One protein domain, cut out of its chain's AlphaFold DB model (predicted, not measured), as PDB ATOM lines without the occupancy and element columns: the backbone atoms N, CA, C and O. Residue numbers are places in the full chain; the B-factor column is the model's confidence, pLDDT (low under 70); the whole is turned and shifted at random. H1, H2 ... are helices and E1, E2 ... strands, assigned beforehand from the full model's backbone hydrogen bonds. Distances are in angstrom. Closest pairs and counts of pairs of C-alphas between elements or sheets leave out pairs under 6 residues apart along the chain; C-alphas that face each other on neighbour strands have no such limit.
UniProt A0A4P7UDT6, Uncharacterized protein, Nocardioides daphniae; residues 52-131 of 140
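What this domain is: This is residues 52 to 131 of the 140 residues of an uncharacterized protein of Nocardioides daphniae (UniProt A0A4P7UDT6). Three helices form a small group of nearly aligned rods, H1, H2 and H3, and a long, narrow two-stranded ribbon reaches away from it. The ribbon begins with E1 and E4, E1 beside the last residues of H1 and both strands beside the last residues of H3, and goes on into the hairpin of E2 and E3, in which E2 bends and which is apart from the three helices. The printed part has 80 residues, with three named helices followed by four named strands, H1 H2 H3 E1 E2 E3 E4, in two antiparallel sheets of two strands, E1 - E4 and E2 - E3. The class is mixed, helices and strands. The whole is loose, with a radius of gyration of the C-alphas of 15.5 A, and elongated, spanning 46 by 29 by 18 A.

How they stand to each other: H1, residues 52 to 68, touches H2, residues 72 to 77, with its residues 58 to 65 alone; the closest C-alphas are those of Leu 61 and Tyr 74, 5.5 A apart. They form a helical hairpin, at a shallow tilt of 19 degrees, opposite ways. H2 and H3, residues 82 to 96, form a second helical hairpin at a shallow tilt of 10 degrees, and touch closest at the C-alphas of Arg 75 and Ile 85, 6.4 A apart. H1 and H3 only just touch, with 3 pairs of C-alphas within 8 A, the closest being Gln 66 and Val 91 at 6.7 A; they run the same way at a shallow tilt of 27 degrees. In H1, H2 and H3 every O i to N i+4 pair is within hydrogen-bond range. E1, residues 99 to 102, comes closest to H1 at the C-alphas of Ile 101 and Gln 66, 6.1 A apart. Its antiparallel neighbour is E4, residues 129 to 131, with N 102 and O 129 within hydrogen-bond range at 3.0 A. E2, residues 106 to 113, and E3, residues 119 to 125, are an antiparallel hairpin, with N 109 and O 122 at 2.8 A and N 112 and O 120 at 2.9 A.

Where its parts are: H1 begins at C-alpha 52, (140.379, 208.697, 153.488), and is 24.3 A long; H3 is 20.9 A long. E2, 19.8 A from first to last C-alpha, bends by 60 degrees at residue 109; E3 is 18.2 A long. E4 ends at C-alpha 131, (121.080, 203.315, 180.335).

The domain as a whole: The two C-alphas farthest apart are those of Ala 97 and Thr 116, 48.8 A. The printed part has no cut, and its six links are tight. The mean pLDDT of the printed part is 91.8, and residues 127 to 129 are under 70.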
ATOM      1  N   GLU A  52     141.429 209.718 153.439       91.12
ATOM      2  CA  GLU A  52     140.379 208.697 153.488       91.12
ATOM      3  C   GLU A  52     140.664 207.668 154.586       91.12
ATOM      4  O   GLU A  52     139.820 207.462 155.458       91.12
ATOM      5  N   GLU A  53     141.884 207.130 154.632       94.81
ATOM      6  CA  GLU A  53     142.310 206.197 155.683       94.81
ATOM      7  C   GLU A  53     142.216 206.825 157.080       94.81
ATOM      8  O   GLU A  53     141.748 206.177 158.025       94.81
ATOM      9  N   PHE A  54     142.574 208.106 157.214       93.81
ATOM     10  CA  PHE A  54     142.394 208.840 158.466       93.81
ATOM     11  C   PHE A  54     140.915 208.919 158.872       93.81
ATOM     12  O   PHE A  54     140.585 208.660 160.029       93.81
ATOM     13  N   LEU A  55     140.011 209.265 157.947       94.44
ATOM     14  CA  LEU A  55     138.577 209.376 158.241       94.44
ATOM     15  C   LEU A  55     137.960 208.025 158.616       94.44
ATOM     16  O   LEU A  55     137.153 207.961 159.547       94.44
ATOM     17  N   GLU A  56     138.354 206.947 157.941       95.25
ATOM     18  CA  GLU A  56     137.919 205.590 158.279       95.25
ATOM     19  C   GLU A  56     138.393 205.174 159.675       95.25
ATOM     20  O   GLU A  56     137.618 204.637 160.478       95.25
ATOM     21  N   ARG A  57     139.661 205.453 159.992       96.81
ATOM     22  CA  ARG A  57     140.251 205.181 161.305       96.81
ATOM     23  C   ARG A  57     139.603 206.017 162.402       96.81
ATOM     24  O   ARG A  57     139.242 205.466 163.439       96.81
ATOM     25  N   TRP A  58     139.390 207.308 162.162       96.81
ATOM     26  CA  TRP A  58     138.693 208.201 163.083       96.81
ATOM     27  C   TRP A  58     137.268 207.719 163.364       96.81
ATOM     28  O   TRP A  58     136.903 207.570 164.525       96.81
ATOM     29  N   ALA A  59     136.489 207.388 162.330       96.31
ATOM     30  CA  ALA A  59     135.111 206.917 162.491       96.31
ATOM     31  C   ALA A  59     135.020 205.551 163.194       96.31
ATOM     32  O   ALA A  59     134.014 205.240 163.839       96.31
ATOM     33  N   ARG A  60     136.044 204.700 163.053       96.88
ATOM     34  CA  ARG A  60     136.150 203.449 163.811       96.88
ATOM     35  C   ARG A  60     136.404 203.720 165.293       96.88
ATOM     36  O   ARG A  60     135.609 203.256 166.103       96.88
ATOM     37  N   LEU A  61     137.428 204.508 165.616       97.81
ATOM     38  CA  LEU A  61     137.784 204.844 167.001       97.81
ATOM     39  C   LEU A  61     136.670 205.623 167.712       97.81
ATOM     40  O   LEU A  61     136.407 205.392 168.886       97.81
ATOM     41  N   ASP A  62     135.961 206.496 166.994       96.44
ATOM     42  CA  ASP A  62     134.787 207.216 167.505       96.44
ATOM     43  C   ASP A  62     133.678 206.258 167.970       96.44
ATOM     44  O   ASP A  62     133.070 206.441 169.026       96.44
ATOM     45  N   ARG A  63     133.428 205.204 167.186       94.38
ATOM     46  CA  ARG A  63     132.435 204.172 167.503       94.38
ATOM     47  C   ARG A  63     132.908 203.249 168.624       94.38
ATOM     48  O   ARG A  63     132.107 202.900 169.483       94.38
ATOM     49  N   GLU A  64     134.175 202.845 168.618       95.88
ATOM     50  CA  GLU A  64     134.758 202.010 169.677       95.88
ATOM     51  C   GLU A  64     134.711 202.726 171.028       95.88
ATOM     52  O   GLU A  64     134.185 202.163 171.988       95.88
ATOM     53  N   MET A  65     135.120 203.996 171.069       97.12
ATOM     54  CA  MET A  65     135.001 204.860 172.241       97.12
ATOM     55  C   MET A  65     133.558 204.929 172.753       97.12
ATOM     56  O   MET A  65     133.319 204.772 173.945       97.12
ATOM     57  N   GLN A  66     132.580 205.146 171.867       94.44
ATOM     58  CA  GLN A  66     131.171 205.200 172.266       94.44
ATOM     59  C   GLN A  66     130.644 203.872 172.804       94.44
ATOM     60  O   GLN A  66     129.845 203.894 173.728       94.44
ATOM     61  N   ASN A  67     131.067 202.743 172.235       93.31
ATOM     62  CA  ASN A  67     130.571 201.424 172.628       93.31
ATOM     63  C   ASN A  67     131.205 200.912 173.930       93.31
ATOM     64  O   ASN A  67     130.569 200.166 174.672       93.31
ATOM     65  N   THR A  68     132.467 201.263 174.183       95.19
ATOM     66  CA  THR A  68     133.274 200.678 175.271       95.19
ATOM     67  C   THR A  68     133.553 201.646 176.414       95.19
ATOM     68  O   THR A  68     133.846 201.210 177.523       95.19
ATOM     69  N   GLY A  69     133.483 202.952 176.156       96.38
ATOM     70  CA  GLY A  69     133.980 203.977 177.066       96.38
ATOM     71  C   GLY A  69     135.492 204.208 176.990       96.38
ATOM     72  O   GLY A  69     135.992 205.091 177.682       96.38
ATOM     73  N   GLU A  70     136.241 203.467 176.164       98.19
ATOM     74  CA  GLU A  70     137.694 203.622 176.034       98.19
ATOM     75  C   GLU A  70     138.036 204.840 175.160       98.19
ATOM     76  O   GLU A  70     137.882 204.827 173.938       98.19
ATOM     77  N   THR A  71     138.489 205.935 175.780       98.38
ATOM     78  CA  THR A  71     138.713 207.211 175.072       98.38
ATOM     79  C   THR A  71     140.159 207.466 174.640       98.38
ATOM     80  O   THR A  71     140.415 208.412 173.890       98.38
ATOM     81  N   GLU A  72     141.118 206.659 175.096       98.31
ATOM     82  CA  GLU A  72     142.553 206.938 174.947       98.31
ATOM     83  C   GLU A  72     142.992 207.022 173.477       98.31
ATOM     84  O   GLU A  72     143.559 208.036 173.055       98.31
ATOM     85  N   GLU A  73     142.669 206.011 172.670       97.50
ATOM     86  CA  GLU A  73     143.075 205.968 171.262       97.50
ATOM     87  C   GLU A  73     142.427 207.089 170.437       97.50
ATOM     88  O   GLU A  73     143.084 207.724 169.609       97.50
ATOM     89  N   TYR A  74     141.159 207.408 170.706       98.12
ATOM     90  CA  TYR A  74     140.473 208.521 170.049       98.12
ATOM     91  C   TYR A  74     141.144 209.870 170.356       98.12
ATOM     92  O   TYR A  74     141.324 210.711 169.466       98.12
ATOM     93  N   ARG A  75     141.562 210.090 171.609       98.31
ATOM     94  CA  ARG A  75     142.284 211.309 172.014       98.31
ATOM     95  C   ARG A  75     143.653 211.400 171.349       98.31
ATOM     96  O   ARG A  75     144.040 212.488 170.921       98.31
ATOM     97  N   ALA A  76     144.357 210.276 171.223       97.44
ATOM     98  CA  ALA A  76     145.679 210.225 170.604       97.44
ATOM     99  C   ALA A  76     145.662 210.700 169.141       97.44
ATOM    100  O   ALA A  76     146.617 211.325 168.682       97.44
ATOM    101  N   ILE A  77     144.562 210.456 168.422       96.00
ATOM    102  CA  ILE A  77     144.440 210.764 166.989       96.00
ATOM    103  C   ILE A  77     143.733 212.098 166.707       96.00
ATOM    104  O   ILE A  77     143.647 212.521 165.557       96.00
ATOM    105  N   THR A  78     143.242 212.775 167.748       96.31
ATOM    106  CA  THR A  78     142.586 214.088 167.656       96.31
ATOM    107  C   THR A  78     143.330 215.192 168.434       96.31
ATOM    108  O   THR A  78     142.691 216.028 169.089       96.31
ATOM    109  N   PRO A  79     144.681 215.263 168.379       94.44
ATOM    110  CA  PRO A  79     145.431 216.225 169.173       94.44
ATOM    111  C   PRO A  79     145.042 217.660 168.797       94.44
ATOM    112  O   PRO A  79     144.944 218.028 167.629       94.44
ATOM    113  N   GLY A  80     144.786 218.489 169.810       93.62
ATOM    114  CA  GLY A  80     144.399 219.891 169.625       93.62
ATOM    115  C   GLY A  80     142.931 220.124 169.238       93.62
ATOM    116  O   GLY A  80     142.472 221.270 169.274       93.62
ATOM    117  N   CYS A  81     142.152 219.077 168.949       97.31
ATOM    118  CA  CYS A  81     140.723 219.217 168.673       97.31
ATOM    119  C   CYS A  81     139.919 219.386 169.975       97.31
ATOM    120  O   CYS A  81     139.447 218.420 170.572       97.31
ATOM    121  N   LYS A  82     139.698 220.633 170.411       97.69
ATOM    122  CA  LYS A  82     138.954 220.941 171.655       97.69
ATOM    123  C   LYS A  82     137.572 220.279 171.725       97.69
ATOM    124  O   LYS A  82     137.176 219.813 172.788       97.69
ATOM    125  N   ALA A  83     136.843 220.236 170.607       96.38
ATOM    126  CA  ALA A  83     135.527 219.603 170.547       96.38
ATOM    127  C   ALA A  83     135.610 218.074 170.704       96.38
ATOM    128  O   ALA A  83     134.789 217.503 171.417       96.38
ATOM    129  N   CYS A  84     136.620 217.442 170.097       97.50
ATOM    130  CA  CYS A  84     136.875 216.007 170.198       97.50
ATOM    131  C   CYS A  84     137.238 215.620 171.640       97.50
ATOM    132  O   CYS A  84     136.659 214.693 172.195       97.50
ATOM    133  N   ILE A  85     138.110 216.401 172.290       97.88
ATOM    134  CA  ILE A  85     138.478 216.199 173.699       97.88
ATOM    135  C   ILE A  85     137.266 216.364 174.619       97.88
ATOM    136  O   ILE A  85     136.988 215.485 175.427       97.88
ATOM    137  N   ALA A  86     136.488 217.437 174.456       97.62
ATOM    138  CA  ALA A  86     135.278 217.643 175.250       97.62
ATOM    139  C   ALA A  86     134.220 216.550 175.019       97.62
ATOM    140  O   ALA A  86     133.377 216.307 175.883       97.62
ATOM    141  N   TYR A  87     134.223 215.918 173.844       96.81
ATOM    142  CA  TYR A  87     133.356 214.789 173.556       96.81
ATOM    143  C   TYR A  87     133.814 213.521 174.278       96.81
ATOM    144  O   TYR A  87     133.012 212.948 175.014       96.81
ATOM    145  N   ALA A  88     135.093 213.163 174.165       98.06
ATOM    146  CA  ALA A  88     135.694 212.070 174.922       98.06
ATOM    147  C   ALA A  88     135.487 212.246 176.442       98.06
ATOM    148  O   ALA A  88     135.057 211.317 177.117       98.06
ATOM    149  N   ASP A  89     135.634 213.468 176.973       98.06
ATOM    150  CA  ASP A  89     135.385 213.765 178.394       98.06
ATOM    151  C   ASP A  89     133.936 213.473 178.822       98.06
ATOM    152  O   ASP A  89     133.671 213.182 179.991       98.06
ATOM    153  N   ARG A  90     132.964 213.611 177.911       96.31
ATOM    154  CA  ARG A  90     131.567 213.252 178.195       96.31
ATOM    155  C   ARG A  90     131.374 211.743 178.207       96.31
ATOM    156  O   ARG A  90     130.650 211.266 179.074       96.31
ATOM    157  N   VAL A  91     132.013 211.024 177.285       95.94
ATOM    158  CA  VAL A  91     131.984 209.556 177.256       95.94
ATOM    159  C   VAL A  91     132.569 208.996 178.553       95.94
ATOM    160  O   VAL A  91     131.872 208.254 179.242       95.94
ATOM    161  N   ASP A  92     133.759 209.453 178.961       97.50
ATOM    162  CA  ASP A  92     134.390 209.028 180.221       97.50
ATOM    163  C   ASP A  92     133.455 209.234 181.421       97.50
ATOM    164  O   ASP A  92     133.318 208.362 182.273       97.50
ATOM    165  N   LYS A  93     132.769 210.384 181.491       94.94
ATOM    166  CA  LYS A  93     131.832 210.685 182.586       94.94
ATOM    167  C   LYS A  93     130.630 209.746 182.621       94.94
ATOM    168  O   LYS A  93     130.181 209.412 183.715       94.94
ATOM    169  N   ILE A  94     130.095 209.358 181.463       92.69
ATOM    170  CA  ILE A  94     128.966 208.421 181.377       92.69
ATOM    171  C   ILE A  94     129.401 207.057 181.914       92.69
ATOM    172  O   ILE A  94     128.773 206.542 182.840       92.69
ATOM    173  N   TYR A  95     130.518 206.529 181.415       93.81
ATOM    174  CA  TYR A  95     131.019 205.211 181.810       93.81
ATOM    175  C   TYR A  95     131.532 205.180 183.258       93.81
ATOM    176  O   TYR A  95     131.251 204.236 183.994       93.81
ATOM    177  N   ALA A  96     132.182 206.246 183.739       93.19
ATOM    178  CA  ALA A  96     132.595 206.365 185.141       93.19
ATOM    179  C   ALA A  96     131.407 206.426 186.118       93.19
ATOM    180  O   ALA A  96     131.538 206.033 187.277       93.19
ATOM    181  N   ALA A  97     130.242 206.904 185.667       92.50
ATOM    182  CA  ALA A  97     129.001 206.878 186.440       92.50
ATOM    183  C   ALA A  97     128.276 205.517 186.382       92.50
ATOM    184  O   ALA A  97     127.177 205.391 186.926       92.50
ATOM    185  N   GLY A  98     128.869 204.511 185.726       91.44
ATOM    186  CA  GLY A  98     128.245 203.213 185.478       91.44
ATOM    187  C   GLY A  98     127.120 203.275 184.447       91.44
ATOM    188  O   GLY A  98     126.236 202.430 184.477       91.44
ATOM    189  N   GLY A  99     127.084 204.299 183.595       90.94
ATOM    190  CA  GLY A  99     126.193 204.337 182.440       90.94
ATOM    191  C   GLY A  99     126.851 203.739 181.200       90.94
ATOM    192  O   GLY A  99     128.058 203.513 181.171       90.94
ATOM    193  N   GLU A 100     126.062 203.551 180.154       91.31
ATOM    194  CA  GLU A 100     126.546 203.196 178.819       91.31
ATOM    195  C   GLU A 100     125.884 204.075 177.754       91.31
ATOM    196  O   GLU A 100     124.840 204.689 177.999       91.31
ATOM    197  N   ILE A 101     126.499 204.172 176.576       88.69
ATOM    198  CA  ILE A 101     125.919 204.885 175.435       88.69
ATOM    199  C   ILE A 101     125.228 203.862 174.540       88.69
ATOM    200  O   ILE A 101     125.883 203.045 173.897       88.69
ATOM    201  N   VAL A 102     123.901 203.951 174.444       85.44
ATOM    202  CA  VAL A 102     123.116 203.111 173.536       85.44
ATOM    203  C   VAL A 102     122.674 203.952 172.347       85.44
ATOM    204  O   VAL A 102     121.904 204.909 172.465       85.44
ATOM    205  N   ALA A 103     123.174 203.592 171.167       78.00
ATOM    206  CA  ALA A 103     122.674 204.134 169.915       78.00
ATOM    207  C   ALA A 103     121.534 203.245 169.403       78.00
ATOM    208  O   ALA A 103     121.759 202.084 169.067       78.00
ATOM    209  N   GLU A 104     120.331 203.796 169.231       78.75
ATOM    210  CA  GLU A 104     119.188 203.087 168.614       78.75
ATOM    211  C   GLU A 104     119.356 202.849 167.092       78.75
ATOM    212  O   GLU A 104     118.394 202.646 166.348       78.75
ATOM    213  N   GLY A 105     120.592 202.895 166.595       78.62
ATOM    214  CA  GLY A 105     120.917 202.767 165.184       78.62
ATOM    215  C   GLY A 105     120.446 203.953 164.336       78.62
ATOM    216  O   GLY A 105     120.152 205.056 164.807       78.62
ATOM    217  N   LYS A 106     120.431 203.726 163.022       85.94
ATOM    218  CA  LYS A 106     120.067 204.723 162.017       85.94
ATOM    219  C   LYS A 106     119.021 204.138 161.080       85.94
ATOM    220  O   LYS A 106     119.267 203.119 160.439       85.94
ATOM    221  N   THR A 107     117.896 204.824 160.927       88.31
ATOM    222  CA  THR A 107     116.849 204.425 159.981       88.31
ATOM    223  C   THR A 107     116.964 205.256 158.714       88.31
ATOM    224  O   THR A 107     116.761 206.476 158.745       88.31
ATOM    225  N   ILE A 108     117.252 204.603 157.586       89.88
ATOM    226  CA  ILE A 108     117.232 205.248 156.269       89.88
ATOM    227  C   ILE A 108     115.788 205.632 155.934       89.88
ATOM    228  O   ILE A 108     114.907 204.782 155.879       89.88
ATOM    229  N   GLN A 109     115.544 206.926 155.751       94.44
ATOM    230  CA  GLN A 109     114.223 207.474 155.424       94.44
ATOM    231  C   GLN A 109     113.995 207.520 153.914       94.44
ATOM    232  O   GLN A 109     112.860 207.497 153.448       94.44
ATOM    233  N   GLY A 110     115.076 207.602 153.145       90.62
ATOM    234  CA  GLY A 110     115.016 207.589 151.698       90.62
ATOM    235  C   GLY A 110     116.372 207.860 151.078       90.62
ATOM    236  O   GLY A 110     117.324 208.271 151.747       90.62
ATOM    237  N   SER A 111     116.435 207.648 149.772       94.56
ATOM    238  CA  SER A 111     117.604 207.935 148.960       94.56
ATOM    239  C   SER A 111     117.186 208.567 147.640       94.56
ATOM    240  O   SER A 111     116.194 208.143 147.050       94.56
ATOM    241  N   SER A 112     117.949 209.545 147.159       94.88
ATOM    242  CA  SER A 112     117.751 210.165 145.846       94.88
ATOM    243  C   SER A 112     119.065 210.187 145.083       94.88
ATOM    244  O   SER A 112     120.098 210.540 145.649       94.88
ATOM    245  N   ALA A 113     119.041 209.852 143.794       95.38
ATOM    246  CA  ALA A 113     120.219 209.995 142.946       95.38
ATOM    247  C   ALA A 113     120.559 211.483 142.767       95.38
ATOM    248  O   ALA A 113     119.669 212.304 142.541       95.38
ATOM    249  N   LEU A 114     121.844 211.817 142.868       93.88
ATOM    250  CA  LEU A 114     122.394 213.141 142.548       93.88
ATOM    251  C   LEU A 114     123.175 213.140 141.221       93.88
ATOM    252  O   LEU A 114     123.595 214.189 140.746       93.88
ATOM    253  N   GLY A 115     123.367 211.964 140.616       90.19
ATOM    254  CA  GLY A 115     124.086 211.757 139.362       90.19
ATOM    255  C   GLY A 115     124.261 210.264 139.077       90.19
ATOM    256  O   GLY A 115     123.616 209.431 139.711       90.19
ATOM    257  N   THR A 116     125.152 209.911 138.150       93.44
ATOM    258  CA  THR A 116     125.431 208.508 137.787       93.44
ATOM    259  C   THR A 116     126.171 207.720 138.869       93.44
ATOM    260  O   THR A 116     126.123 206.494 138.851       93.44
ATOM    261  N   SER A 117     126.836 208.396 139.808       91.69
ATOM    262  CA  SER A 117     127.666 207.760 140.842       91.69
ATOM    263  C   SER A 117     127.409 208.262 142.265       91.69
ATOM    264  O   SER A 117     128.132 207.884 143.180       91.69
ATOM    265  N   GLN A 118     126.405 209.118 142.479       91.44
ATOM    266  CA  GLN A 118     126.165 209.746 143.781       91.44
ATOM    267  C   GLN A 118     124.711 209.604 144.212       91.44
ATOM    268  O   GLN A 118     123.788 209.796 143.414       91.44
ATOM    269  N   VAL A 119     124.515 209.318 145.498       94.12
ATOM    270  CA  VAL A 119     123.202 209.175 146.127       94.12
ATOM    271  C   VAL A 119     123.162 210.023 147.393       94.12
ATOM    272  O   VAL A 119     124.004 209.884 148.276       94.12
ATOM    273  N   LEU A 120     122.156 210.884 147.492       91.88
ATOM    274  CA  LEU A 120     121.794 211.545 148.736       91.88
ATOM    275  C   LEU A 120     120.998 210.566 149.591       91.88
ATOM    276  O   LEU A 120     119.964 210.072 149.143       91.88
ATOM    277  N   VAL A 121     121.441 210.323 150.821       93.94
ATOM    278  CA  VAL A 121     120.741 209.453 151.772       93.94
ATOM    279  C   VAL A 121     120.205 210.289 152.926       93.94
ATOM    280  O   VAL A 121     120.966 210.837 153.722       93.94
ATOM    281  N   SER A 122     118.881 210.346 153.042       89.62
ATOM    282  CA  SER A 122     118.201 210.938 154.190       89.62
ATOM    283  C   SER A 122     118.027 209.871 155.255       89.62
ATOM    284  O   SER A 122     117.489 208.795 154.991       89.62
ATOM    285  N   ALA A 123     118.458 210.156 156.475       90.00
ATOM    286  CA  ALA A 123     118.425 209.177 157.544       90.00
ATOM    287  C   ALA A 123     118.102 209.834 158.884       90.00
ATOM    288  O   ALA A 123     118.564 210.934 159.178       90.00
ATOM    289  N   ARG A 124     117.301 209.135 159.687       85.94
ATOM    290  CA  ARG A 124     116.991 209.514 161.062       85.94
ATOM    291  C   ARG A 124     117.953 208.775 161.981       85.94
ATOM    292  O   ARG A 124     118.087 207.558 161.872       85.94
ATOM    293  N   ILE A 125     118.598 209.517 162.864       80.81
ATOM    294  CA  ILE A 125     119.396 208.970 163.959       80.81
ATOM    295  C   ILE A 125     118.477 208.959 165.182       80.81
ATOM    296  O   ILE A 125     117.828 209.975 165.453       80.81
ATOM    297  N   GLY A 126     118.342 207.806 165.843       74.00
ATOM    298  CA  GLY A 126     117.603 207.727 167.104       74.00
ATOM    299  C   GLY A 126     118.271 208.595 168.180       74.00
ATOM    300  O   GLY A 126     119.469 208.873 168.073       74.00
ATOM    301  N   PRO A 127     117.530 209.091 169.183       67.88
ATOM    302  CA  PRO A 127     118.157 209.820 170.277       67.88
ATOM    303  C   PRO A 127     119.178 208.907 170.978       67.88
ATOM    304  O   PRO A 127     118.878 207.732 171.185       67.88
ATOM    305  N   PRO A 128     120.371 209.406 171.348       66.69
ATOM    306  CA  PRO A 128     121.243 208.643 172.226       66.69
ATOM    307  C   PRO A 128     120.541 208.493 173.577       66.69
ATOM    308  O   PRO A 128     120.086 209.488 174.153       66.69
ATOM    309  N   SER A 129     120.439 207.269 174.080       68.94
ATOM    310  CA  SER A 129     120.010 207.008 175.450       68.94
ATOM    311  C   SER A 129     121.223 206.629 176.292       68.94
ATOM    312  O   SER A 129     122.192 206.041 175.813       68.94
ATOM    313  N   THR A 130     121.185 207.027 177.560       71.56
ATOM    314  CA  THR A 130     122.103 206.517 178.575       71.56
ATOM    315  C   THR A 130     121.315 205.569 179.452       71.56
ATOM    316  O   THR A 130     120.417 206.018 180.173       71.56
ATOM    317  N   GLU A 131     121.615 204.279 179.382       70.69
ATOM    318  CA  GLU A 131     121.080 203.315 180.335       70.69
ATOM    319  C   GLU A 131     122.022 203.271 181.542       70.69
ATOM    320  O   GLU A 131     123.244 203.320 181.400       70.69
TER     321      GLU A 131